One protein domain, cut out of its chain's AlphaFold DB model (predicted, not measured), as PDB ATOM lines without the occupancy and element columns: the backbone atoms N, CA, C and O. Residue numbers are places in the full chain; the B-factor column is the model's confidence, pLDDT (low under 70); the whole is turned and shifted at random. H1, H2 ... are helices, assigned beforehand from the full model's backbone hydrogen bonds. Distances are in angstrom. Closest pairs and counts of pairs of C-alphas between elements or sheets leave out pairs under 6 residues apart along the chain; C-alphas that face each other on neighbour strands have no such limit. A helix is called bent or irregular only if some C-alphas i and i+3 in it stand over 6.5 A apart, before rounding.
ATOM      1  N   GLU A  20     196.192 153.938 143.422       80.12
ATOM      2  CA  GLU A  20     195.315 152.832 143.047       80.12
ATOM      3  C   GLU A  20     194.626 153.130 141.707       80.12
ATOM      4  O   GLU A  20     194.457 154.284 141.306       80.12
ATOM      5  N   SER A  21     194.195 152.072 141.010       74.88
ATOM      6  CA  SER A  21     193.586 152.166 139.670       74.88
ATOM      7  C   SER A  21     192.501 153.255 139.557       74.88
ATOM      8  O   SER A  21     192.453 154.000 138.583       74.88
ATOM      9  N   GLU A  22     191.678 153.429 140.590       81.56
ATOM     10  CA  GLU A  22     190.554 154.370 140.574       81.56
ATOM     11  C   GLU A  22     190.914 155.787 141.034       81.56
ATOM     12  O   GLU A  22     190.206 156.730 140.681       81.56
ATOM     13  N   GLU A  23     192.014 155.970 141.767       84.25
ATOM     14  CA  GLU A  23     192.381 157.262 142.363       84.25
ATOM     15  C   GLU A  23     192.705 158.313 141.298       84.25
ATOM     16  O   GLU A  23     192.384 159.494 141.447       84.25
ATOM     17  N   ILE A  24     193.293 157.899 140.173       87.62
ATOM     18  CA  ILE A  24     193.566 158.805 139.049       87.62
ATOM     19  C   ILE A  24     192.250 159.294 138.438       87.62
ATOM     20  O   ILE A  24     192.063 160.488 138.207       87.62
ATOM     21  N   HIS A  25     191.304 158.384 138.218       86.69
ATOM     22  CA  HIS A  25     189.989 158.732 137.682       86.69
ATOM     23  C   HIS A  25     189.212 159.640 138.641       86.69
ATOM     24  O   HIS A  25     188.571 160.605 138.216       86.69
ATOM     25  N   GLU A  26     189.301 159.362 139.940       85.50
ATOM     26  CA  GLU A  26     188.723 160.178 141.002       85.50
ATOM     27  C   GLU A  26     189.311 161.592 141.020       85.50
ATOM     28  O   GLU A  26     188.563 162.568 140.933       85.50
ATOM     29  N   THR A  27     190.635 161.715 141.087       88.38
ATOM     30  CA  THR A  27     191.336 163.006 141.156       88.38
ATOM     31  C   THR A  27     191.077 163.857 139.917       88.38
ATOM     32  O   THR A  27     190.792 165.049 140.046       88.38
ATOM     33  N   VAL A  28     191.068 163.256 138.720       88.69
ATOM     34  CA  VAL A  28     190.701 163.946 137.473       88.69
ATOM     35  C   VAL A  28     189.264 164.461 137.539       88.69
ATOM     36  O   VAL A  28     189.018 165.623 137.222       88.69
ATOM     37  N   ASN A  29     188.312 163.650 138.002       86.50
ATOM     38  CA  ASN A  29     186.922 164.086 138.141       86.50
ATOM     39  C   ASN A  29     186.746 165.196 139.183       86.50
ATOM     40  O   ASN A  29     185.992 166.143 138.947       86.50
ATOM     41  N   GLN A  30     187.439 165.108 140.320       86.00
ATOM     42  CA  GLN A  30     187.435 166.153 141.344       86.00
ATOM     43  C   GLN A  30     188.002 167.466 140.792       86.00
ATOM     44  O   GLN A  30     187.404 168.526 140.985       86.00
ATOM     45  N   LEU A  31     189.108 167.390 140.050       89.00
ATOM     46  CA  LEU A  31     189.740 168.532 139.402       89.00
ATOM     47  C   LEU A  31     188.806 169.156 138.360       89.00
ATOM     48  O   LEU A  31     188.573 170.363 138.384       89.00
ATOM     49  N   VAL A  32     188.194 168.344 137.500       88.31
ATOM     50  CA  VAL A  32     187.207 168.811 136.519       88.31
ATOM     51  C   VAL A  32     186.032 169.508 137.207       88.31
ATOM     52  O   VAL A  32     185.635 170.592 136.779       88.31
ATOM     53  N   ALA A  33     185.507 168.933 138.291       85.38
ATOM     54  CA  ALA A  33     184.411 169.520 139.058       85.38
ATOM     55  C   ALA A  33     184.807 170.825 139.774       85.38
ATOM     56  O   ALA A  33     183.978 171.726 139.918       85.38
ATOM     57  N   MET A  34     186.060 170.944 140.224       88.44
ATOM     58  CA  MET A  34     186.604 172.182 140.786       88.44
ATOM     59  C   MET A  34     186.690 173.266 139.707       88.44
ATOM     60  O   MET A  34     186.148 174.355 139.897       88.44
ATOM     61  N   TYR A  35     187.297 172.962 138.556       90.44
ATOM     62  CA  TYR A  35     187.480 173.927 137.471       90.44
ATOM     63  C   TYR A  35     186.165 174.396 136.854       90.44
ATOM     64  O   TYR A  35     186.002 175.582 136.558       90.44
ATOM     65  N   SER A  36     185.203 173.492 136.687       87.94
ATOM     66  CA  SER A  36     183.879 173.859 136.191       87.94
ATOM     67  C   SER A  36     183.118 174.739 137.183       87.94
ATOM     68  O   SER A  36     182.403 175.642 136.765       87.94
ATOM     69  N   ARG A  37     183.285 174.519 138.494       86.25
ATOM     70  CA  ARG A  37     182.620 175.309 139.537       86.25
ATOM     71  C   ARG A  37     183.241 176.690 139.718       86.25
ATOM     72  O   ARG A  37     182.512 177.662 139.866       86.25
ATOM     73  N   GLU A  38     184.563 176.757 139.792       90.62
ATOM     74  CA  GLU A  38     185.280 177.984 140.163       90.62
ATOM     75  C   GLU A  38     185.540 178.882 138.960       90.62
ATOM     76  O   GLU A  38     185.437 180.101 139.066       90.62
ATOM     77  N   TYR A  39     185.814 178.280 137.805       90.31
ATOM     78  CA  TYR A  39     186.238 179.003 136.611       90.31
ATOM     79  C   TYR A  39     185.245 178.872 135.447       90.31
ATOM     80  O   TYR A  39     185.515 179.392 134.368       90.31
ATOM     81  N   ASN A  40     184.100 178.193 135.635       87.44
ATOM     82  CA  ASN A  40     183.122 177.895 134.574       87.44
ATOM     83  C   ASN A  40     183.756 177.239 133.332       87.44
ATOM     84  O   ASN A  40     183.286 177.412 132.206       87.44
ATOM     85  N   VAL A  41     184.832 176.472 133.534       89.19
ATOM     86  CA  VAL A  41     185.526 175.768 132.453       89.19
ATOM     87  C   VAL A  41     184.691 174.571 132.012       89.19
ATOM     88  O   VAL A  41     184.324 173.711 132.815       89.19
ATOM     89  N   VAL A  42     184.406 174.500 130.712       85.31
ATOM     90  CA  VAL A  42     183.709 173.367 130.100       85.31
ATOM     91  C   VAL A  42     184.739 172.423 129.500       85.31
ATOM     92  O   VAL A  42     185.418 172.763 128.534       85.31
ATOM     93  N   PHE A  43     184.822 171.214 130.050       85.19
ATOM     94  CA  PHE A  43     185.673 170.173 129.488       85.19
ATOM     95  C   PHE A  43     184.992 169.511 128.281       85.19
ATOM     96  O   PHE A  43     183.792 169.201 128.342       85.19
ATOM     97  N   PRO A  44     185.728 169.298 127.175       88.31
ATOM     98  CA  PRO A  44     185.194 168.608 126.011       88.31
ATOM     99  C   PRO A  44     184.897 167.131 126.334       88.31
ATOM    100  O   PRO A  44     185.495 166.562 127.250       88.31
ATOM    101  N   PRO A  45     183.965 166.495 125.602       87.94
ATOM    102  CA  PRO A  45     183.739 165.060 125.717       87.94
ATOM    103  C   PRO A  45     184.951 164.266 125.214       87.94
ATOM    104  O   PRO A  45     185.717 164.740 124.373       87.94
ATOM    105  N   VAL A  46     185.088 163.031 125.696       87.25
ATOM    106  CA  VAL A  46     186.146 162.118 125.246       87.25
ATOM    107  C   VAL A  46     185.962 161.777 123.765       87.25
ATOM    108  O   VAL A  46     184.841 161.610 123.277       87.25
ATOM    109  N   ASN A  47     187.078 161.652 123.044       90.44
ATOM    110  CA  ASN A  47     187.091 161.279 121.633       90.44
ATOM    111  C   ASN A  47     186.656 159.815 121.442       90.44
ATOM    112  O   ASN A  47     187.483 158.902 121.412       90.44
ATOM    113  N   MET A  48     185.344 159.601 121.313       89.31
ATOM    114  CA  MET A  48     184.753 158.266 121.214       89.31
ATOM    115  C   MET A  48     185.285 157.454 120.020       89.31
ATOM    116  O   MET A  48     185.723 156.334 120.263       89.31
ATOM    117  N   PRO A  49     185.323 157.959 118.766       91.12
ATOM    118  CA  PRO A  49     185.738 157.147 117.618       91.12
ATOM    119  C   PRO A  49     187.139 156.539 117.746       91.12
ATOM    120  O   PRO A  49     187.310 155.356 117.450       91.12
ATOM    121  N   LEU A  50     188.126 157.328 118.193       90.88
ATOM    122  CA  LEU A  50     189.509 156.859 118.322       90.88
ATOM    123  C   LEU A  50     189.672 155.910 119.507       90.88
ATOM    124  O   LEU A  50     190.267 154.847 119.351       90.88
ATOM    125  N   MET A  51     189.096 156.261 120.661       91.06
ATOM    126  CA  MET A  51     189.154 155.421 121.860       91.06
ATOM    127  C   MET A  51     188.457 154.079 121.632       91.06
ATOM    128  O   MET A  51     188.990 153.032 121.985       91.06
ATOM    129  N   LEU A  52     187.298 154.089 120.968       92.56
ATOM    130  CA  LEU A  52     186.563 152.879 120.617       92.56
ATOM    131  C   LEU A  52     187.381 151.978 119.691       92.56
ATOM    132  O   LEU A  52     187.504 150.783 119.950       92.56
ATOM    133  N   PHE A  53     187.969 152.543 118.633       92.69
ATOM    134  CA  PHE A  53     188.821 151.782 117.722       92.69
ATOM    135  C   PHE A  53     190.045 151.201 118.442       92.69
ATOM    136  O   PHE A  53     190.368 150.026 118.259       92.69
ATOM    137  N   GLN A  54     190.692 151.991 119.303       91.81
ATOM    138  CA  GLN A  54     191.839 151.552 120.091       91.81
ATOM    139  C   GLN A  54     191.473 150.400 121.035       91.81
ATOM    140  O   GLN A  54     192.165 149.381 121.032       91.81
ATOM    141  N   PHE A  55     190.371 150.509 121.782       92.88
ATOM    142  CA  PHE A  55     189.925 149.451 122.691       92.88
ATOM    143  C   PHE A  55     189.525 148.173 121.952       92.88
ATOM    144  O   PHE A  55     189.917 147.083 122.364       92.88
ATOM    145  N   ILE A  56     188.809 148.280 120.828       92.75
ATOM    146  CA  ILE A  56     188.456 147.121 119.994       92.75
ATOM    147  C   ILE A  56     189.721 146.425 119.479       92.75
ATOM    148  O   ILE A  56     189.825 145.199 119.563       92.75
ATOM    149  N   ARG A  57     190.709 147.196 119.005       92.00
ATOM    150  CA  ARG A  57     191.987 146.667 118.506       92.00
ATOM    151  C   ARG A  57     192.785 145.982 119.618       92.00
ATOM    152  O   ARG A  57     193.271 144.873 119.419       92.00
ATOM    153  N   GLN A  58     192.871 146.590 120.800       89.94
ATOM    154  CA  GLN A  58     193.574 146.016 121.952       89.94
ATOM    155  C   GLN A  58     192.889 144.748 122.486       89.94
ATOM    156  O   GLN A  58     193.567 143.768 122.806       89.94
ATOM    157  N   LEU A  59     191.554 144.703 122.508       91.12
ATOM    158  CA  LEU A  59     190.782 143.513 122.889       91.12
ATOM    159  C   LEU A  59     190.724 142.443 121.779       91.12
ATOM    160  O   LEU A  59     190.260 141.332 122.034       91.12
ATOM    161  N   ALA A  60     191.246 142.745 120.582       90.88
ATOM    162  CA  ALA A  60     191.190 141.904 119.383       90.88
ATOM    163  C   ALA A  60     189.760 141.473 119.021       90.88
ATOM    164  O   ALA A  60     189.488 140.315 118.717       90.88
ATOM    165  N   LEU A  61     188.834 142.424 119.087       90.88
ATOM    166  CA  LEU A  61     187.422 142.212 118.811       90.88
ATOM    167  C   LEU A  61     187.085 142.483 117.330       90.88
ATOM    168  O   LEU A  61     187.730 143.333 116.710       90.88
ATOM    169  N   PRO A  62     186.067 141.815 116.749       89.44
ATOM    170  CA  PRO A  62     185.586 142.126 115.403       89.44
ATOM    171  C   PRO A  62     185.074 143.566 115.271       89.44
ATOM    172  O   PRO A  62     184.497 144.127 116.206       89.44
ATOM    173  N   LEU A  63     185.219 144.144 114.073       88.25
ATOM    174  CA  LEU A  63     184.821 145.529 113.792       88.25
ATOM    175  C   LEU A  63     183.308 145.764 113.940       88.25
ATOM    176  O   LEU A  63     182.894 146.892 114.192       88.25
ATOM    177  N   GLU A  64     182.483 144.718 113.874       88.19
ATOM    178  CA  GLU A  64     181.032 144.816 114.091       88.19
ATOM    179  C   GLU A  64     180.667 145.417 115.454       88.19
ATOM    180  O   GLU A  64     179.660 146.106 115.599       88.19
ATOM    181  N   ILE A  65     181.525 145.243 116.461       91.25
ATOM    182  CA  ILE A  65     181.306 145.850 117.776       91.25
ATOM    183  C   ILE A  65     181.365 147.377 117.690       91.25
ATOM    184  O   ILE A  65     180.625 148.051 118.401       91.25
ATOM    185  N   TYR A  66     182.153 147.944 116.772       92.19
ATOM    186  CA  TYR A  66     182.201 149.389 116.553       92.19
ATOM    187  C   TYR A  66     180.830 149.942 116.143       92.19
ATOM    188  O   TYR A  66     180.368 150.952 116.680       92.19
ATOM    189  N   THR A  67     180.156 149.269 115.206       91.25
ATOM    190  CA  THR A  67     178.861 149.721 114.681       91.25
ATOM    191  C   THR A  67     177.769 149.591 115.739       91.25
ATOM    192  O   THR A  67     176.978 150.518 115.924       91.25
ATOM    193  N   VAL A  68     177.771 148.492 116.497       90.62
ATOM    194  CA  VAL A  68     176.799 148.248 117.570       90.62
ATOM    195  C   VAL A  68     176.992 149.214 118.733       90.62
ATOM    196  O   VAL A  68     176.017 149.806 119.189       90.62
ATOM    197  N   VAL A  69     178.229 149.468 119.164       92.94
ATOM    198  CA  VAL A  69     178.520 150.459 120.212       92.94
ATOM    199  C   VAL A  69     178.062 151.855 119.785       92.94
ATOM    200  O   VAL A  69     177.449 152.560 120.584       92.94
ATOM    201  N   ARG A  70     178.276 152.247 118.521       91.88
ATOM    202  CA  ARG A  70     177.801 153.539 118.002       91.88
ATOM    203  C   ARG A  70     176.273 153.654 118.043       91.88
ATOM    204  O   ARG A  70     175.770 154.703 118.439       91.88
ATOM    205  N   ARG A  71     175.547 152.587 117.692       90.31
ATOM    206  CA  ARG A  71     174.075 152.543 117.789       90.31
ATOM    207  C   ARG A  71     173.598 152.608 119.239       90.31
ATOM    208  O   ARG A  71     172.743 153.423 119.559       90.31
ATOM    209  N   LEU A  72     174.187 151.815 120.134       89.88
ATOM    210  CA  LEU A  72     173.832 151.836 121.558       89.88
ATOM    211  C   LEU A  72     174.126 153.199 122.199       89.88
ATOM    212  O   LEU A  72     173.355 153.680 123.024       89.88
ATOM    213  N   HIS A  73     175.215 153.853 121.797       89.38
ATOM    214  CA  HIS A  73     175.531 155.212 122.225       89.38
ATOM    215  C   HIS A  73     174.441 156.216 121.819       89.38
ATOM    216  O   HIS A  73     174.058 157.040 122.650       89.38
ATOM    217  N   GLN A  74     173.934 156.125 120.582       89.19
ATOM    218  CA  GLN A  74     172.836 156.967 120.091       89.19
ATOM    219  C   GLN A  74     171.538 156.705 120.865       89.19
ATOM    220  O   GLN A  74     170.913 157.657 121.325       89.19
ATOM    221  N   ILE A  75     171.190 155.434 121.088       87.69
ATOM    222  CA  ILE A  75     169.983 155.028 121.828       87.69
ATOM    223  C   ILE A  75     170.025 155.540 123.273       87.69
ATOM    224  O   ILE A  75     169.095 156.190 123.739       87.69
ATOM    225  N   PHE A  76     171.128 155.310 123.989       84.19
ATOM    226  CA  PHE A  76     171.251 155.714 125.393       84.19
ATOM    227  C   PHE A  76     171.624 157.189 125.595       84.19
ATOM    228  O   PHE A  76     171.769 157.623 126.744       84.19
ATOM    229  N   LYS A  77     171.823 157.943 124.503       84.06
ATOM    230  CA  LYS A  77     172.205 159.365 124.488       84.06
ATOM    231  C   LYS A  77     173.378 159.672 125.443       84.06
ATOM    232  O   LYS A  77     173.393 160.687 126.149       84.06
ATOM    233  N   PHE A  78     174.376 158.780 125.507       81.88
ATOM    234  CA  PHE A  78     175.557 158.986 126.357       81.88
ATOM    235  C   PHE A  78     176.348 160.197 125.862       81.88
ATOM    236  O   PHE A  78     176.665 160.280 124.689       81.88
ATOM    237  N   ARG A  79     176.715 161.140 126.737       78.06
ATOM    238  CA  ARG A  79     177.471 162.333 126.306       78.06
ATOM    239  C   ARG A  79     178.990 162.187 126.418       78.06
ATOM    240  O   ARG A  79     179.683 163.074 125.936       78.06
ATOM    241  N   PHE A  80     179.490 161.126 127.064       82.62
ATOM    242  CA  PHE A  80     180.917 160.907 127.368       82.62
ATOM    243  C   PHE A  80     181.628 162.168 127.894       82.62
ATOM    244  O   PHE A  80     182.752 162.483 127.508       82.62
ATOM    245  N   LYS A  81     180.936 162.918 128.758       83.94
ATOM    246  CA  LYS A  81     181.462 164.098 129.446       83.94
ATOM    247  C   LYS A  81     181.752 163.736 130.893       83.94
ATOM    248  O   LYS A  81     180.960 163.024 131.512       83.94
ATOM    249  N   PHE A  82     182.822 164.301 131.434       81.19
ATOM    250  CA  PHE A  82     183.090 164.264 132.864       81.19
ATOM    251  C   PHE A  82     181.944 164.934 133.637       81.19
ATOM    252  O   PHE A  82     181.395 165.964 133.228       81.19
ATOM    253  N   SER A  83     181.528 164.309 134.737       71.88
ATOM    254  CA  SER A  83     180.390 164.786 135.520       71.88
ATOM    255  C   SER A  83     180.803 165.963 136.400       71.88
ATOM    256  O   SER A  83     181.561 165.808 137.347       71.88
ATOM    257  N   SER A  84     180.229 167.139 136.148       64.75
ATOM    258  CA  SER A  84     180.403 168.321 137.009       64.75
ATOM    259  C   SER A  84     179.487 168.310 138.250       64.75
ATOM    260  O   SER A  84     179.419 169.298 138.987       64.75
ATOM    261  N   LYS A  85     178.690 167.253 138.466       63.19
ATOM    262  CA  LYS A  85     177.649 167.246 139.506       63.19
ATOM    263  C   LYS A  85     178.229 166.862 140.873       63.19
ATOM    264  O   LYS A  85     178.919 165.860 140.994       63.19
ATOM    265  N   LYS A  86     177.810 167.590 141.920       53.25
ATOM    266  CA  LYS A  86     178.157 167.442 143.356       53.25
ATOM    267  C   LYS A  86     177.967 166.049 143.990       53.25
ATOM    268  O   LYS A  86     178.164 165.923 145.194       53.25
ATOM    269  N   LYS A  87     177.515 165.017 143.269       53.94
ATOM    270  CA  LYS A  87     177.265 163.712 143.894       53.94
ATOM    271  C   LYS A  87     178.606 163.021 144.144       53.94
ATOM    272  O   LYS A  87     179.102 162.315 143.277       53.94
ATOM    273  N   TRP A  88     179.113 163.192 145.365       48.81
ATOM    274  CA  TRP A  88     180.265 162.513 145.980       48.81
ATOM    275  C   TRP A  88     180.229 160.982 145.895       48.81
ATOM    276  O   TRP A  88     181.183 160.316 146.275       48.81
ATOM    277  N   THR A  89     179.138 160.391 145.406       53.47
ATOM    278  CA  THR A  89     179.131 158.977 145.060       53.47
ATOM    279  C   THR A  89     179.951 158.794 143.785       53.47
ATOM    280  O   THR A  89     179.414 158.908 142.677       53.47
ATOM    281  N   LEU A  90     181.245 158.542 143.974       54.69
ATOM    282  CA  LEU A  90     182.208 158.067 142.985       54.69
ATOM    283  C   LEU A  90     181.723 156.752 142.408       54.69
ATOM    284  O   LEU A  90     181.937 155.656 142.914       54.69
ATOM    285  N   LYS A  91     180.924 156.900 141.370       66.62
ATOM    286  CA  LYS A  91     180.305 155.810 140.659       66.62
ATOM    287  C   LYS A  91     181.090 155.624 139.378       66.62
ATOM    288  O   LYS A  91     181.376 156.610 138.706       66.62
ATOM    289  N   ALA A  92     181.308 154.371 138.985       66.25
ATOM    290  CA  ALA A  92     181.843 154.004 137.670       66.25
ATOM    291  C   ALA A  92     181.096 154.684 136.497       66.25
ATOM    292  O   ALA A  92     181.610 154.797 135.395       66.25
ATOM    293  N   GLU A  93     179.874 155.171 136.742       68.06
ATOM    294  CA  GLU A  93     179.095 156.000 135.819       68.06
ATOM    295  C   GLU A  93     179.718 157.360 135.501       68.06
ATOM    296  O   GLU A  93     179.365 157.936 134.485       68.06
ATOM    297  N   ASN A  94     180.559 157.934 136.357       74.62
ATOM    298  CA  ASN A  94     181.073 159.288 136.147       74.62
ATOM    299  C   ASN A  94     182.312 159.315 135.244       74.62
ATOM    300  O   ASN A  94     182.707 160.395 134.809       74.62
ATOM    301  N   TYR A  95     182.914 158.154 134.973       85.31
ATOM    302  CA  TYR A  95     184.102 158.035 134.135       85.31
ATOM    303  C   TYR A  95     183.675 157.749 132.688       85.31
ATOM    304  O   TYR A  95     183.075 156.697 132.429       85.31
ATOM    305  N   PRO A  96     183.920 158.665 131.734       88.56
ATOM    306  CA  PRO A  96     183.557 158.443 130.336       88.56
ATOM    307  C   PRO A  96     184.259 157.213 129.735       88.56
ATOM    308  O   PRO A  96     183.664 156.520 128.909       88.56
ATOM    309  N   GLU A  97     185.464 156.882 130.197       88.81
ATOM    310  CA  GLU A  97     186.225 155.688 129.813       88.81
ATOM    311  C   GLU A  97     185.533 154.404 130.291       88.81
ATOM    312  O   GLU A  97     185.359 153.464 129.513       88.81
ATOM    313  N   ALA A  98     185.058 154.384 131.544       89.56
ATOM    314  CA  ALA A  98     184.316 153.252 132.100       89.56
ATOM    315  C   ALA A  98     182.961 153.058 131.402       89.56
ATOM    316  O   ALA A  98     182.550 151.923 131.159       89.56
ATOM    317  N   GLN A  99     182.278 154.152 131.041       89.94
ATOM    318  CA  GLN A  99     181.052 154.089 130.238       89.94
ATOM    319  C   GLN A  99     181.320 153.478 128.859       89.94
ATOM    320  O   GLN A  99     180.566 152.613 128.416       89.94
ATOM    321  N   LEU A 100     182.385 153.920 128.179       91.88
ATOM    322  CA  LEU A 100     182.727 153.450 126.840       91.88
ATOM    323  C   LEU A 100     183.103 151.964 126.845       91.88
ATOM    324  O   LEU A 100     182.564 151.200 126.045       91.88
ATOM    325  N   LEU A 101     183.961 151.532 127.773       92.50
ATOM    326  CA  LEU A 101     184.290 150.113 127.924       92.50
ATOM    327  C   LEU A 101     183.089 149.277 128.349       92.50
ATOM    328  O   LEU A 101     182.885 148.197 127.804       92.50
ATOM    329  N   GLY A 102     182.265 149.772 129.273       92.19
ATOM    330  CA  GLY A 102     181.031 149.091 129.650       92.19
ATOM    331  C   GLY A 102     180.114 148.874 128.444       92.19
ATOM    332  O   GLY A 102     179.550 147.795 128.285       92.19
ATOM    333  N   LEU A 103     180.030 149.856 127.540       92.50
ATOM    334  CA  LEU A 103     179.248 149.756 126.309       92.50
ATOM    335  C   LEU A 103     179.835 148.725 125.337       92.50
ATOM    336  O   LEU A 103     179.082 147.962 124.737       92.50
ATOM    337  N   ILE A 104     181.166 148.663 125.220       94.31
ATOM    338  CA  ILE A 104     181.872 147.634 124.442       94.31
ATOM    339  C   ILE A 104     181.577 146.243 125.008       94.31
ATOM    340  O   ILE A 104     181.260 145.338 124.243       94.31
ATOM    341  N   VAL A 105     181.632 146.071 126.329       93.62
ATOM    342  CA  VAL A 105     181.363 144.791 127.002       93.62
ATOM    343  C   VAL A 105     179.901 144.357 126.836       93.62
ATOM    344  O   VAL A 105     179.621 143.179 126.619       93.62
ATOM    345  N   VAL A 106     178.949 145.290 126.905       92.06
ATOM    346  CA  VAL A 106     177.535 144.990 126.632       92.06
ATOM    347  C   VAL A 106     177.343 144.620 125.162       92.06
ATOM    348  O   VAL A 106     176.711 143.608 124.866       92.06
ATOM    349  N   ALA A 107     177.941 145.367 124.230       91.94
ATOM    350  CA  ALA A 107     177.879 145.058 122.804       91.94
ATOM    351  C   ALA A 107     178.493 143.687 122.478       91.94
ATOM    352  O   ALA A 107     177.897 142.910 121.732       91.94
ATOM    353  N   THR A 108     179.646 143.351 123.067       91.31
ATOM    354  CA  THR A 108     180.270 142.036 122.877       91.31
ATOM    355  C   THR A 108     179.382 140.937 123.419       91.31
ATOM    356  O   THR A 108     179.209 139.931 122.750       91.31
ATOM    357  N   LYS A 109     178.750 141.137 124.574       89.88
ATOM    358  CA  LYS A 109     177.846 140.157 125.174       89.88
ATOM    359  C   LYS A 109     176.543 139.965 124.389       89.88
ATOM    360  O   LYS A 109     176.015 138.855 124.387       89.88
ATOM    361  N   LEU A 110     176.036 141.014 123.738       86.25
ATOM    362  CA  LEU A 110     174.845 140.951 122.885       86.25
ATOM    363  C   LEU A 110     175.100 140.149 121.602       86.25
ATOM    364  O   LEU A 110     174.287 139.301 121.244       86.25
ATOM    365  N   ILE A 111     176.221 140.408 120.922       85.06
ATOM    366  CA  ILE A 111     176.547 139.770 119.634       85.06
ATOM    367  C   ILE A 111     177.210 138.401 119.846       85.06
ATOM    368  O   ILE A 111     176.895 137.436 119.156       85.06
ATOM    369  N   PHE A 112     178.118 138.314 120.818       85.06
ATOM    370  CA  PHE A 112     178.975 137.163 121.095       85.06
ATOM    371  C   PHE A 112     178.813 136.727 122.561       85.06
ATOM    372  O   PHE A 112     179.631 137.073 123.420       85.06
ATOM    373  N   PRO A 113     177.767 135.955 122.900       83.75
ATOM    374  CA  PRO A 113     177.552 135.536 124.278       83.75
ATOM    375  C   PRO A 113     178.739 134.710 124.802       83.75
ATOM    376  O   PRO A 113     179.271 133.836 124.121       83.75
ATOM    377  N   PHE A 114     179.133 134.948 126.057       81.25
ATOM    378  CA  PHE A 114     180.144 134.134 126.755       81.25
ATOM    379  C   PHE A 114     179.617 132.750 127.179       81.25
ATOM    380  O   PHE A 114     180.376 131.919 127.680       81.25
ATOM    381  N   SER A 115     178.309 132.524 127.042       69.44
ATOM    382  CA  SER A 115     177.628 131.274 127.381       69.44
ATOM    383  C   SER A 115     177.398 130.430 126.128       69.44
ATOM    384  O   SER A 115     177.130 130.971 125.062       69.44
ATOM    385  N   ASN A 116     177.418 129.101 126.270       63.69
ATOM    386  CA  ASN A 116     177.203 128.129 125.183       63.69
ATOM    387  C   ASN A 116     175.743 128.054 124.685       63.69
ATOM    388  O   ASN A 116     175.322 127.035 124.130       63.69
ATOM    389  N   TYR A 271     170.663 136.288 126.984       81.56
ATOM    390  CA  TYR A 271     171.484 137.318 127.618       81.56
ATOM    391  C   TYR A 271     171.521 137.134 129.141       81.56
ATOM    392  O   TYR A 271     170.515 137.288 129.829       81.56
ATOM    393  N   ARG A 272     172.694 136.808 129.700       83.12
ATOM    394  CA  ARG A 272     172.842 136.526 131.139       83.12
ATOM    395  C   ARG A 272     173.488 137.677 131.893       83.12
ATOM    396  O   ARG A 272     174.681 137.886 131.740       83.12
ATOM    397  N   ILE A 273     172.751 138.374 132.751       86.00
ATOM    398  CA  ILE A 273     173.262 139.461 133.611       86.00
ATOM    399  C   ILE A 273     174.209 138.907 134.692       86.00
ATOM    400  O   ILE A 273     173.901 137.899 135.330       86.00
ATOM    401  N   TYR A 274     175.360 139.560 134.897       87.81
ATOM    402  CA  TYR A 274     176.361 139.173 135.900       87.81
ATOM    403  C   TYR A 274     176.459 140.252 136.980       87.81
ATOM    404  O   TYR A 274     177.107 141.277 136.789       87.81
ATOM    405  N   LYS A 275     175.816 140.029 138.129       85.69
ATOM    406  CA  LYS A 275     175.719 141.058 139.174       85.69
ATOM    407  C   LYS A 275     177.025 141.233 139.946       85.69
ATOM    408  O   LYS A 275     177.369 142.359 140.300       85.69
ATOM    409  N   THR A 276     177.744 140.142 140.205       88.25
ATOM    410  CA  THR A 276     178.974 140.148 141.007       88.25
ATOM    411  C   THR A 276     180.148 139.503 140.278       88.25
ATOM    412  O   THR A 276     179.963 138.726 139.345       88.25
ATOM    413  N   GLU A 277     181.371 139.786 140.732       87.44
ATOM    414  CA  GLU A 277     182.607 139.200 140.189       87.44
ATOM    415  C   GLU A 277     182.627 137.668 140.250       87.44
ATOM    416  O   GLU A 277     183.184 137.008 139.371       87.44
ATOM    417  N   SER A 278     181.995 137.102 141.280       88.81
ATOM    418  CA  SER A 278     181.883 135.658 141.497       88.81
ATOM    419  C   SER A 278     180.960 134.977 140.484       88.81
ATOM    420  O   SER A 278     181.113 133.783 140.233       88.81
ATOM    421  N   ASP A 279     180.032 135.726 139.881       86.31
ATOM    422  CA  ASP A 279     179.079 135.199 138.900       86.31
ATOM    423  C   ASP A 279     179.698 135.043 137.503       86.31
ATOM    424  O   ASP A 279     179.106 134.394 136.633       86.31
ATOM    425  N   LEU A 280     180.873 135.643 137.257       87.25
ATOM    426  CA  LEU A 280     181.512 135.627 135.946       87.25
ATOM    427  C   LEU A 280     182.156 134.257 135.654       87.25
ATOM    428  O   LEU A 280     183.024 133.793 136.401       87.25
ATOM    429  N   PRO A 281     181.837 133.629 134.505       89.44
ATOM    430  CA  PRO A 281     182.582 132.480 134.003       89.44
ATOM    431  C   PRO A 281     184.073 132.793 133.846       89.44
ATOM    432  O   PRO A 281     184.447 133.918 133.535       89.44
ATOM    433  N   LYS A 282     184.947 131.783 133.961       88.06
ATOM    434  CA  LYS A 282     186.414 131.963 133.865       88.06
ATOM    435  C   LYS A 282     186.875 132.677 132.583       88.06
ATOM    436  O   LYS A 282     187.892 133.364 132.605       88.06
ATOM    437  N   THR A 283     186.171 132.478 131.468       86.75
ATOM    438  CA  THR A 283     186.430 133.153 130.185       86.75
ATOM    439  C   THR A 283     186.021 134.622 130.237       86.75
ATOM    440  O   THR A 283     186.851 135.488 129.971       86.75
ATOM    441  N   ALA A 284     184.786 134.901 130.663       88.81
ATOM    442  CA  ALA A 284     184.267 136.255 130.828       88.81
ATOM    443  C   ALA A 284     185.082 137.055 131.851       88.81
ATOM    444  O   ALA A 284     185.435 138.195 131.588       88.81
ATOM    445  N   ARG A 285     185.462 136.452 132.982       92.56
ATOM    446  CA  ARG A 285     186.279 137.106 134.008       92.56
ATOM    447  C   ARG A 285     187.595 137.621 133.438       92.56
ATOM    448  O   ARG A 285     187.907 138.786 133.632       92.56
ATOM    449  N   LYS A 286     188.319 136.797 132.671       91.38
ATOM    450  CA  LYS A 286     189.575 137.236 132.048       91.38
ATOM    451  C   LYS A 286     189.343 138.354 131.028       91.38
ATOM    452  O   LYS A 286     190.152 139.265 130.958       91.38
ATOM    453  N   PHE A 287     188.242 138.307 130.275       92.81
ATOM    454  CA  PHE A 287     187.872 139.390 129.360       92.81
ATOM    455  C   PHE A 287     187.594 140.706 130.100       92.81
ATOM    456  O   PHE A 287     188.127 141.746 129.720       92.81
ATOM    457  N   TYR A 288     186.821 140.661 131.187       93.88
ATOM    458  CA  TYR A 288     186.533 141.838 132.006       93.88
ATOM    459  C   TYR A 288     187.792 142.369 132.695       93.88
ATOM    460  O   TYR A 288     187.986 143.574 132.698       93.88
ATOM    461  N   GLU A 289     188.667 141.501 133.215       92.75
ATOM    462  CA  GLU A 289     189.969 141.900 133.774       92.75
ATOM    463  C   GLU A 289     190.799 142.634 132.715       92.75
ATOM    464  O   GLU A 289     191.202 143.767 132.939       92.75
ATOM    465  N   THR A 290     190.945 142.063 131.514       91.56
ATOM    466  CA  THR A 290     191.706 142.726 130.443       91.56
ATOM    467  C   THR A 290     191.083 144.046 130.008       91.56
ATOM    468  O   THR A 290     191.806 144.990 129.732       91.56
ATOM    469  N   ALA A 291     189.752 144.142 129.951       92.75
ATOM    470  CA  ALA A 291     189.083 145.396 129.630       92.75
ATOM    471  C   ALA A 291     189.297 146.434 130.741       92.75
ATOM    472  O   ALA A 291     189.583 147.587 130.443       92.75
ATOM    473  N   ALA A 292     189.207 146.028 132.009       91.94
ATOM    474  CA  ALA A 292     189.423 146.904 133.151       91.94
ATOM    475  C   ALA A 292     190.866 147.436 133.174       91.94
ATOM    476  O   ALA A 292     191.055 148.646 133.296       91.94
ATOM    477  N   ASP A 293     191.854 146.574 132.915       89.50
ATOM    478  CA  ASP A 293     193.270 146.944 132.815       89.50
ATOM    479  C   ASP A 293     193.514 148.003 131.721       89.50
ATOM    480  O   ASP A 293     194.290 148.935 131.927       89.50
ATOM    481  N   LEU A 294     192.812 147.927 130.578       89.50
ATOM    482  CA  LEU A 294     192.955 148.903 129.485       89.50
ATOM    483  C   LEU A 294     192.500 150.321 129.853       89.50
ATOM    484  O   LEU A 294     193.033 151.284 129.303       89.50
ATOM    485  N   ALA A 295     191.523 150.463 130.751       87.50
ATOM    486  CA  ALA A 295     191.107 151.769 131.267       87.50
ATOM    487  C   ALA A 295     191.706 152.097 132.639       87.50
ATOM    488  O   ALA A 295     191.374 153.144 133.192       87.50
ATOM    489  N   GLY A 296     192.554 151.232 133.201       87.62
ATOM    490  CA  GLY A 296     193.052 151.390 134.565       87.62
ATOM    491  C   GLY A 296     191.919 151.410 135.592       87.62
ATOM    492  O   GLY A 296     191.884 152.282 136.444       87.62
ATOM    493  N   LEU A 297     190.950 150.503 135.480       89.12
ATOM    494  CA  LEU A 297     189.838 150.356 136.423       89.12
ATOM    495  C   LEU A 297     189.967 149.034 137.177       89.12
ATOM    496  O   LEU A 297     190.539 148.072 136.665       89.12
ATOM    497  N   SER A 298     189.361 148.940 138.358       90.56
ATOM    498  CA  SER A 298     189.190 147.644 139.012       90.56
ATOM    499  C   SER A 298     188.123 146.799 138.301       90.56
ATOM    500  O   SER A 298     187.166 147.319 137.707       90.56
ATOM    501  N   LEU A 299     188.237 145.471 138.419       91.38
ATOM    502  CA  LEU A 299     187.223 144.532 137.922       91.38
ATOM    503  C   LEU A 299     185.831 144.863 138.487       91.38
ATOM    504  O   LEU A 299     184.841 144.873 137.752       91.38
ATOM    505  N   ARG A 300     185.771 145.197 139.782       90.56
ATOM    506  CA  ARG A 300     184.548 145.577 140.495       90.56
ATOM    507  C   ARG A 300     183.840 146.752 139.839       90.56
ATOM    508  O   ARG A 300     182.628 146.720 139.618       90.56
ATOM    509  N   THR A 301     184.604 147.793 139.535       89.00
ATOM    510  CA  THR A 301     184.097 149.049 138.984       89.00
ATOM    511  C   THR A 301     183.623 148.869 137.552       89.00
ATOM    512  O   THR A 301     182.557 149.382 137.202       89.00
ATOM    513  N   LEU A 302     184.314 148.048 136.753       91.38
ATOM    514  CA  LEU A 302     183.839 147.696 135.417       91.38
ATOM    515  C   LEU A 302     182.529 146.889 135.464       91.38
ATOM    516  O   LEU A 302     181.584 147.231 134.756       91.38
ATOM    517  N   VAL A 303     182.422 145.868 136.325       92.00
ATOM    518  CA  VAL A 303     181.175 145.092 136.495       92.00
ATOM    519  C   VAL A 303     180.024 146.006 136.932       92.00
ATOM    520  O   VAL A 303     178.918 145.928 136.393       92.00
ATOM    521  N   ALA A 304     180.283 146.939 137.852       89.44
ATOM    522  CA  ALA A 304     179.295 147.928 138.274       89.44
ATOM    523  C   ALA A 304     178.878 148.887 137.142       89.44
ATOM    524  O   ALA A 304     177.706 149.271 137.079       89.44
ATOM    525  N   ALA A 305     179.798 149.282 136.255       89.94
ATOM    526  CA  ALA A 305     179.482 150.087 135.073       89.94
ATOM    527  C   ALA A 305     178.589 149.314 134.091       89.94
ATOM    528  O   ALA A 305     177.556 149.833 133.663       89.94
ATOM    529  N   VAL A 306     178.942 148.058 133.802       91.81
ATOM    530  CA  VAL A 306     178.192 147.170 132.903       91.81
ATOM    531  C   VAL A 306     176.768 146.958 133.407       91.81
ATOM    532  O   VAL A 306     175.826 147.236 132.673       91.81
ATOM    533  N   ASN A 307     176.587 146.593 134.681       90.75
ATOM    534  CA  ASN A 307     175.262 146.356 135.271       90.75
ATOM    535  C   ASN A 307     174.311 147.553 135.144       90.75
ATOM    536  O   ASN A 307     173.094 147.397 135.083       90.75
ATOM    537  N   ARG A 308     174.847 148.773 135.101       87.56
ATOM    538  CA  ARG A 308     174.035 149.987 134.959       87.56
ATOM    539  C   ARG A 308     173.661 150.282 133.522       87.56
ATOM    540  O   ARG A 308     172.568 150.782 133.278       87.56
ATOM    541  N   ILE A 309     174.552 149.983 132.582       89.81
ATOM    542  CA  ILE A 309     174.224 150.031 131.155       89.81
ATOM    543  C   ILE A 309     173.167 148.963 130.850       89.81
ATOM    544  O   ILE A 309     172.212 149.247 130.139       89.81
ATOM    545  N   GLU A 310     173.273 147.783 131.461       90.94
ATOM    546  CA  GLU A 310     172.262 146.725 131.363       90.94
ATOM    547  C   GLU A 310     170.917 147.145 131.961       90.94
ATOM    548  O   GLU A 310     169.893 146.950 131.319       90.94
ATOM    549  N   ALA A 311     170.901 147.810 133.119       89.62
ATOM    550  CA  ALA A 311     169.665 148.355 133.683       89.62
ATOM    551  C   ALA A 311     169.013 149.413 132.770       89.62
ATOM    552  O   ALA A 311     167.791 149.476 132.660       89.62
ATOM    553  N   LYS A 312     169.813 150.238 132.076       87.75
ATOM    554  CA  LYS A 312     169.293 151.165 131.055       87.75
ATOM    555  C   LYS A 312     168.746 150.435 129.832       87.75
ATOM    556  O   LYS A 312     167.758 150.886 129.265       87.75
ATOM    557  N   LEU A 313     169.386 149.340 129.423       89.12
ATOM    558  CA  LEU A 313     168.909 148.498 128.328       89.12
ATOM    559  C   LEU A 313     167.566 147.848 128.679       89.12
ATOM    560  O   LEU A 313     166.668 147.850 127.848       89.12
ATOM    561  N   GLU A 314     167.419 147.341 129.902       88.19
ATOM    562  CA  GLU A 314     166.166 146.772 130.406       88.19
ATOM    563  C   GLU A 314     165.049 147.825 130.450       88.19
ATOM    564  O   GLU A 314     163.952 147.574 129.957       88.19
ATOM    565  N   GLY A 315     165.347 149.033 130.944       86.88
ATOM    566  CA  GLY A 315     164.409 150.160 130.900       86.88
ATOM    567  C   GLY A 315     163.988 150.519 129.474       86.88
ATOM    568  O   GLY A 315     162.802 150.616 129.190       86.88
ATOM    569  N   PHE A 316     164.945 150.603 128.547       86.75
ATOM    570  CA  PHE A 316     164.653 150.871 127.138       86.75
ATOM    571  C   PHE A 316     163.791 149.774 126.489       86.75
ATOM    572  O   PHE A 316     162.897 150.078 125.709       86.75
ATOM    573  N   GLN A 317     164.018 148.497 126.816       85.75
ATOM    574  CA  GLN A 317     163.166 147.401 126.338       85.75
ATOM    575  C   GLN A 317     161.739 147.498 126.879       85.75
ATOM    576  O   GLN A 317     160.791 147.191 126.158       85.75
ATOM    577  N   TYR A 318     161.585 147.905 128.138       85.44
ATOM    578  CA  TYR A 318     160.275 148.139 128.729       85.44
ATOM    579  C   TYR A 318     159.547 149.297 128.037       85.44
ATOM    580  O   TYR A 318     158.384 149.146 127.672       85.44
ATOM    581  N   ASP A 319     160.246 150.406 127.786       84.44
ATOM    582  CA  ASP A 319     159.693 151.564 127.077       84.44
ATOM    583  C   ASP A 319     159.271 151.193 125.647       84.44
ATOM    584  O   ASP A 319     158.175 151.552 125.223       84.44
ATOM    585  N   LEU A 320     160.083 150.400 124.934       83.19
ATOM    586  CA  LEU A 320     159.734 149.875 123.611       83.19
ATOM    587  C   LEU A 320     158.447 149.045 123.629       83.19
ATOM    588  O   LEU A 320     157.554 149.310 122.833       83.19
ATOM    589  N   ARG A 321     158.323 148.080 124.551       83.62
ATOM    590  CA  ARG A 321     157.104 147.257 124.667       83.62
ATOM    591  C   ARG A 321     155.879 148.104 124.985       83.62
ATOM    592  O   ARG A 321     154.826 147.914 124.393       83.62
ATOM    593  N   ARG A 322     156.031 149.074 125.887       82.25
ATOM    594  CA  ARG A 322     154.964 150.013 126.239       82.25
ATOM    595  C   ARG A 322     154.514 150.837 125.030       82.25
ATOM    596  O   ARG A 322     153.324 151.069 124.865       82.25
ATOM    597  N   ALA A 323     155.439 151.293 124.196       81.06
ATOM    598  CA  ALA A 323     155.093 152.061 123.008       81.06
ATOM    599  C   ALA A 323     154.498 151.208 121.884       81.06
ATOM    600  O   ALA A 323     153.613 151.693 121.191       81.06
ATOM    601  N   GLU A 324     154.913 149.946 121.739       79.44
ATOM    602  CA  GLU A 324     154.248 148.977 120.854       79.44
ATOM    603  C   GLU A 324     152.790 148.740 121.282       79.44
ATOM    604  O   GLU A 324     151.902 148.650 120.440       79.44
ATOM    605  N   GLU A 325     152.520 148.697 122.590       78.75
ATOM    606  CA  GLU A 325     151.159 148.591 123.137       78.75
ATOM    607  C   GLU A 325     150.321 149.871 122.939       78.75
ATOM    608  O   GLU A 325     149.090 149.802 122.908       78.75
ATOM    609  N   HIS A 326     150.968 151.035 122.808       75.69
ATOM    610  CA  HIS A 326     150.322 152.349 122.702       75.69
ATOM    611  C   HIS A 326     150.416 153.009 121.310       75.69
ATOM    612  O   HIS A 326     149.904 154.115 121.147       75.69
ATOM    613  N   ASP A 327     151.009 152.341 120.314       69.88
ATOM    614  CA  ASP A 327     151.254 152.858 118.953       69.88
ATOM    615  C   ASP A 327     152.022 154.208 118.938       69.88
ATOM    616  O   ASP A 327     151.818 155.077 118.085       69.88
ATOM    617  N   GLU A 328     152.923 154.413 119.908       65.56
ATOM    618  CA  GLU A 328     153.744 155.627 120.034       65.56
ATOM    619  C   GLU A 328     155.106 155.449 119.336       65.56
ATOM    620  O   GLU A 328     155.849 154.500 119.588       65.56
ATOM    621  N   ASN A 329     155.489 156.376 118.453       55.84
ATOM    622  CA  ASN A 329     156.734 156.251 117.691       55.84
ATOM    623  C   ASN A 329     157.945 156.772 118.494       55.84
ATOM    624  O   ASN A 329     158.316 157.939 118.407       55.84
ATOM    625  N   ILE A 330     158.600 155.893 119.266       57.75
ATOM    626  CA  ILE A 330     159.800 156.224 120.072       57.75
ATOM    627  C   ILE A 330     160.974 156.737 119.212       57.75
ATOM    628  O   ILE A 330     161.862 157.443 119.699       57.75
ATOM    629  N   TRP A 331     160.999 156.399 117.923       55.78
ATOM    630  CA  TRP A 331     162.100 156.738 117.021       55.78
ATOM    631  C   TRP A 331     162.091 158.200 116.531       55.78
ATOM    632  O   TRP A 331     163.119 158.662 116.028       55.78
ATOM    633  N   ASP A 332     160.993 158.942 116.728       46.00
ATOM    634  CA  ASP A 332     160.837 160.320 116.228       46.00
ATOM    635  C   ASP A 332     161.460 161.402 117.136       46.00
ATOM    636  O   ASP A 332     161.648 162.532 116.697       46.00
ATOM    637  N   GLU A 333     161.909 161.082 118.358       46.47
ATOM    638  CA  GLU A 333     162.691 162.018 119.199       46.47
ATOM    639  C   GLU A 333     164.204 161.997 118.883       46.47
ATOM    640  O   GLU A 333     165.075 162.072 119.771       46.47
ATOM    641  N   THR A 334     164.532 161.863 117.596       42.12
ATOM    642  CA  THR A 334     165.892 161.929 117.051       42.12
ATOM    643  C   THR A 334     166.200 163.322 116.494       42.12
ATOM    644  O   THR A 334     166.611 163.473 115.348       42.12
ATOM    645  N   ASP A 335     166.049 164.358 117.325       34.03
ATOM    646  CA  ASP A 335     166.587 165.685 117.010       34.03
ATOM    647  C   ASP A 335     168.105 165.754 117.284       34.03
ATOM    648  O   ASP A 335     168.585 165.383 118.361       34.03
ATOM    649  N   TYR A 336     168.801 166.206 116.235       36.00
ATOM    650  CA  TYR A 336     170.237 166.411 115.982       36.00
ATOM    651  C   TYR A 336     171.187 166.681 117.163       36.00
ATOM    652  O   TYR A 336     170.931 167.585 117.993       36.00
TER     653      TYR A 336
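Overview. This is residues 20 to 116 and 271 to 336 of the 336 residues of the protein "RNA polymerase I-specific transcription initiation factor rrn7" of Talaromyces marneffei PM1 (UniProt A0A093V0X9). H4 is the core of a crossed helix cluster: the hairpin of H2 and H3 packs on one side, long H6 crosses another, H5 runs beside H4, and H1 touches no helix. The 163 printed residues include six named helices, H1 to H6 in order, and no named strand: all helix. It is compact, radius of gyration of the C-alphas 16.8 A, spanning 48 by 41 by 28 A.

Along the chain. Find C-alpha 21 at (193.586, 152.166, 139.670); H1 runs to residue 39, only just irregular: C-alphas 21 and 24 are 6.7 A apart. Then read H2, 48 to 59; H3, 64 to 75; H4, 96 to 111; H5, 282 to 295. H6, 299 to 326, runs 40.7 A to C-alpha 326 at (150.322, 152.349, 122.702).

Arrangement. Start at the hub, H4. Its Gly 102 touches Val 306 of H6, closest C-alphas 4.7 A, a steep tilt of 63 degrees; H6 uses residues 302 to 310 alone. H3 touches H4 at Val 69 and Ala 107, closest C-alphas 6.0 A. H5 touches H4 at a shallow tilt of 29 degrees, opposite ways, closest C-alphas Ala 295 and Glu 97, 6.4 A. H1 is near H5. Every O i to N i+4 pair is within hydrogen-bond range in H2, H3, H4 and H5; H1 has 14 of 15, H6 23 of 24.

Size, cuts and confidence. The farthest C-alphas, Tyr 39 and Asn 116, are 52.9 A apart. Residues 117 to 270 are cut out, C-alphas 116 and 271 standing 11.1 A apart. The link from H3 to H4 is long. Residues 84 to 93, 115 to 116 and 327 to 336 have pLDDT under 70.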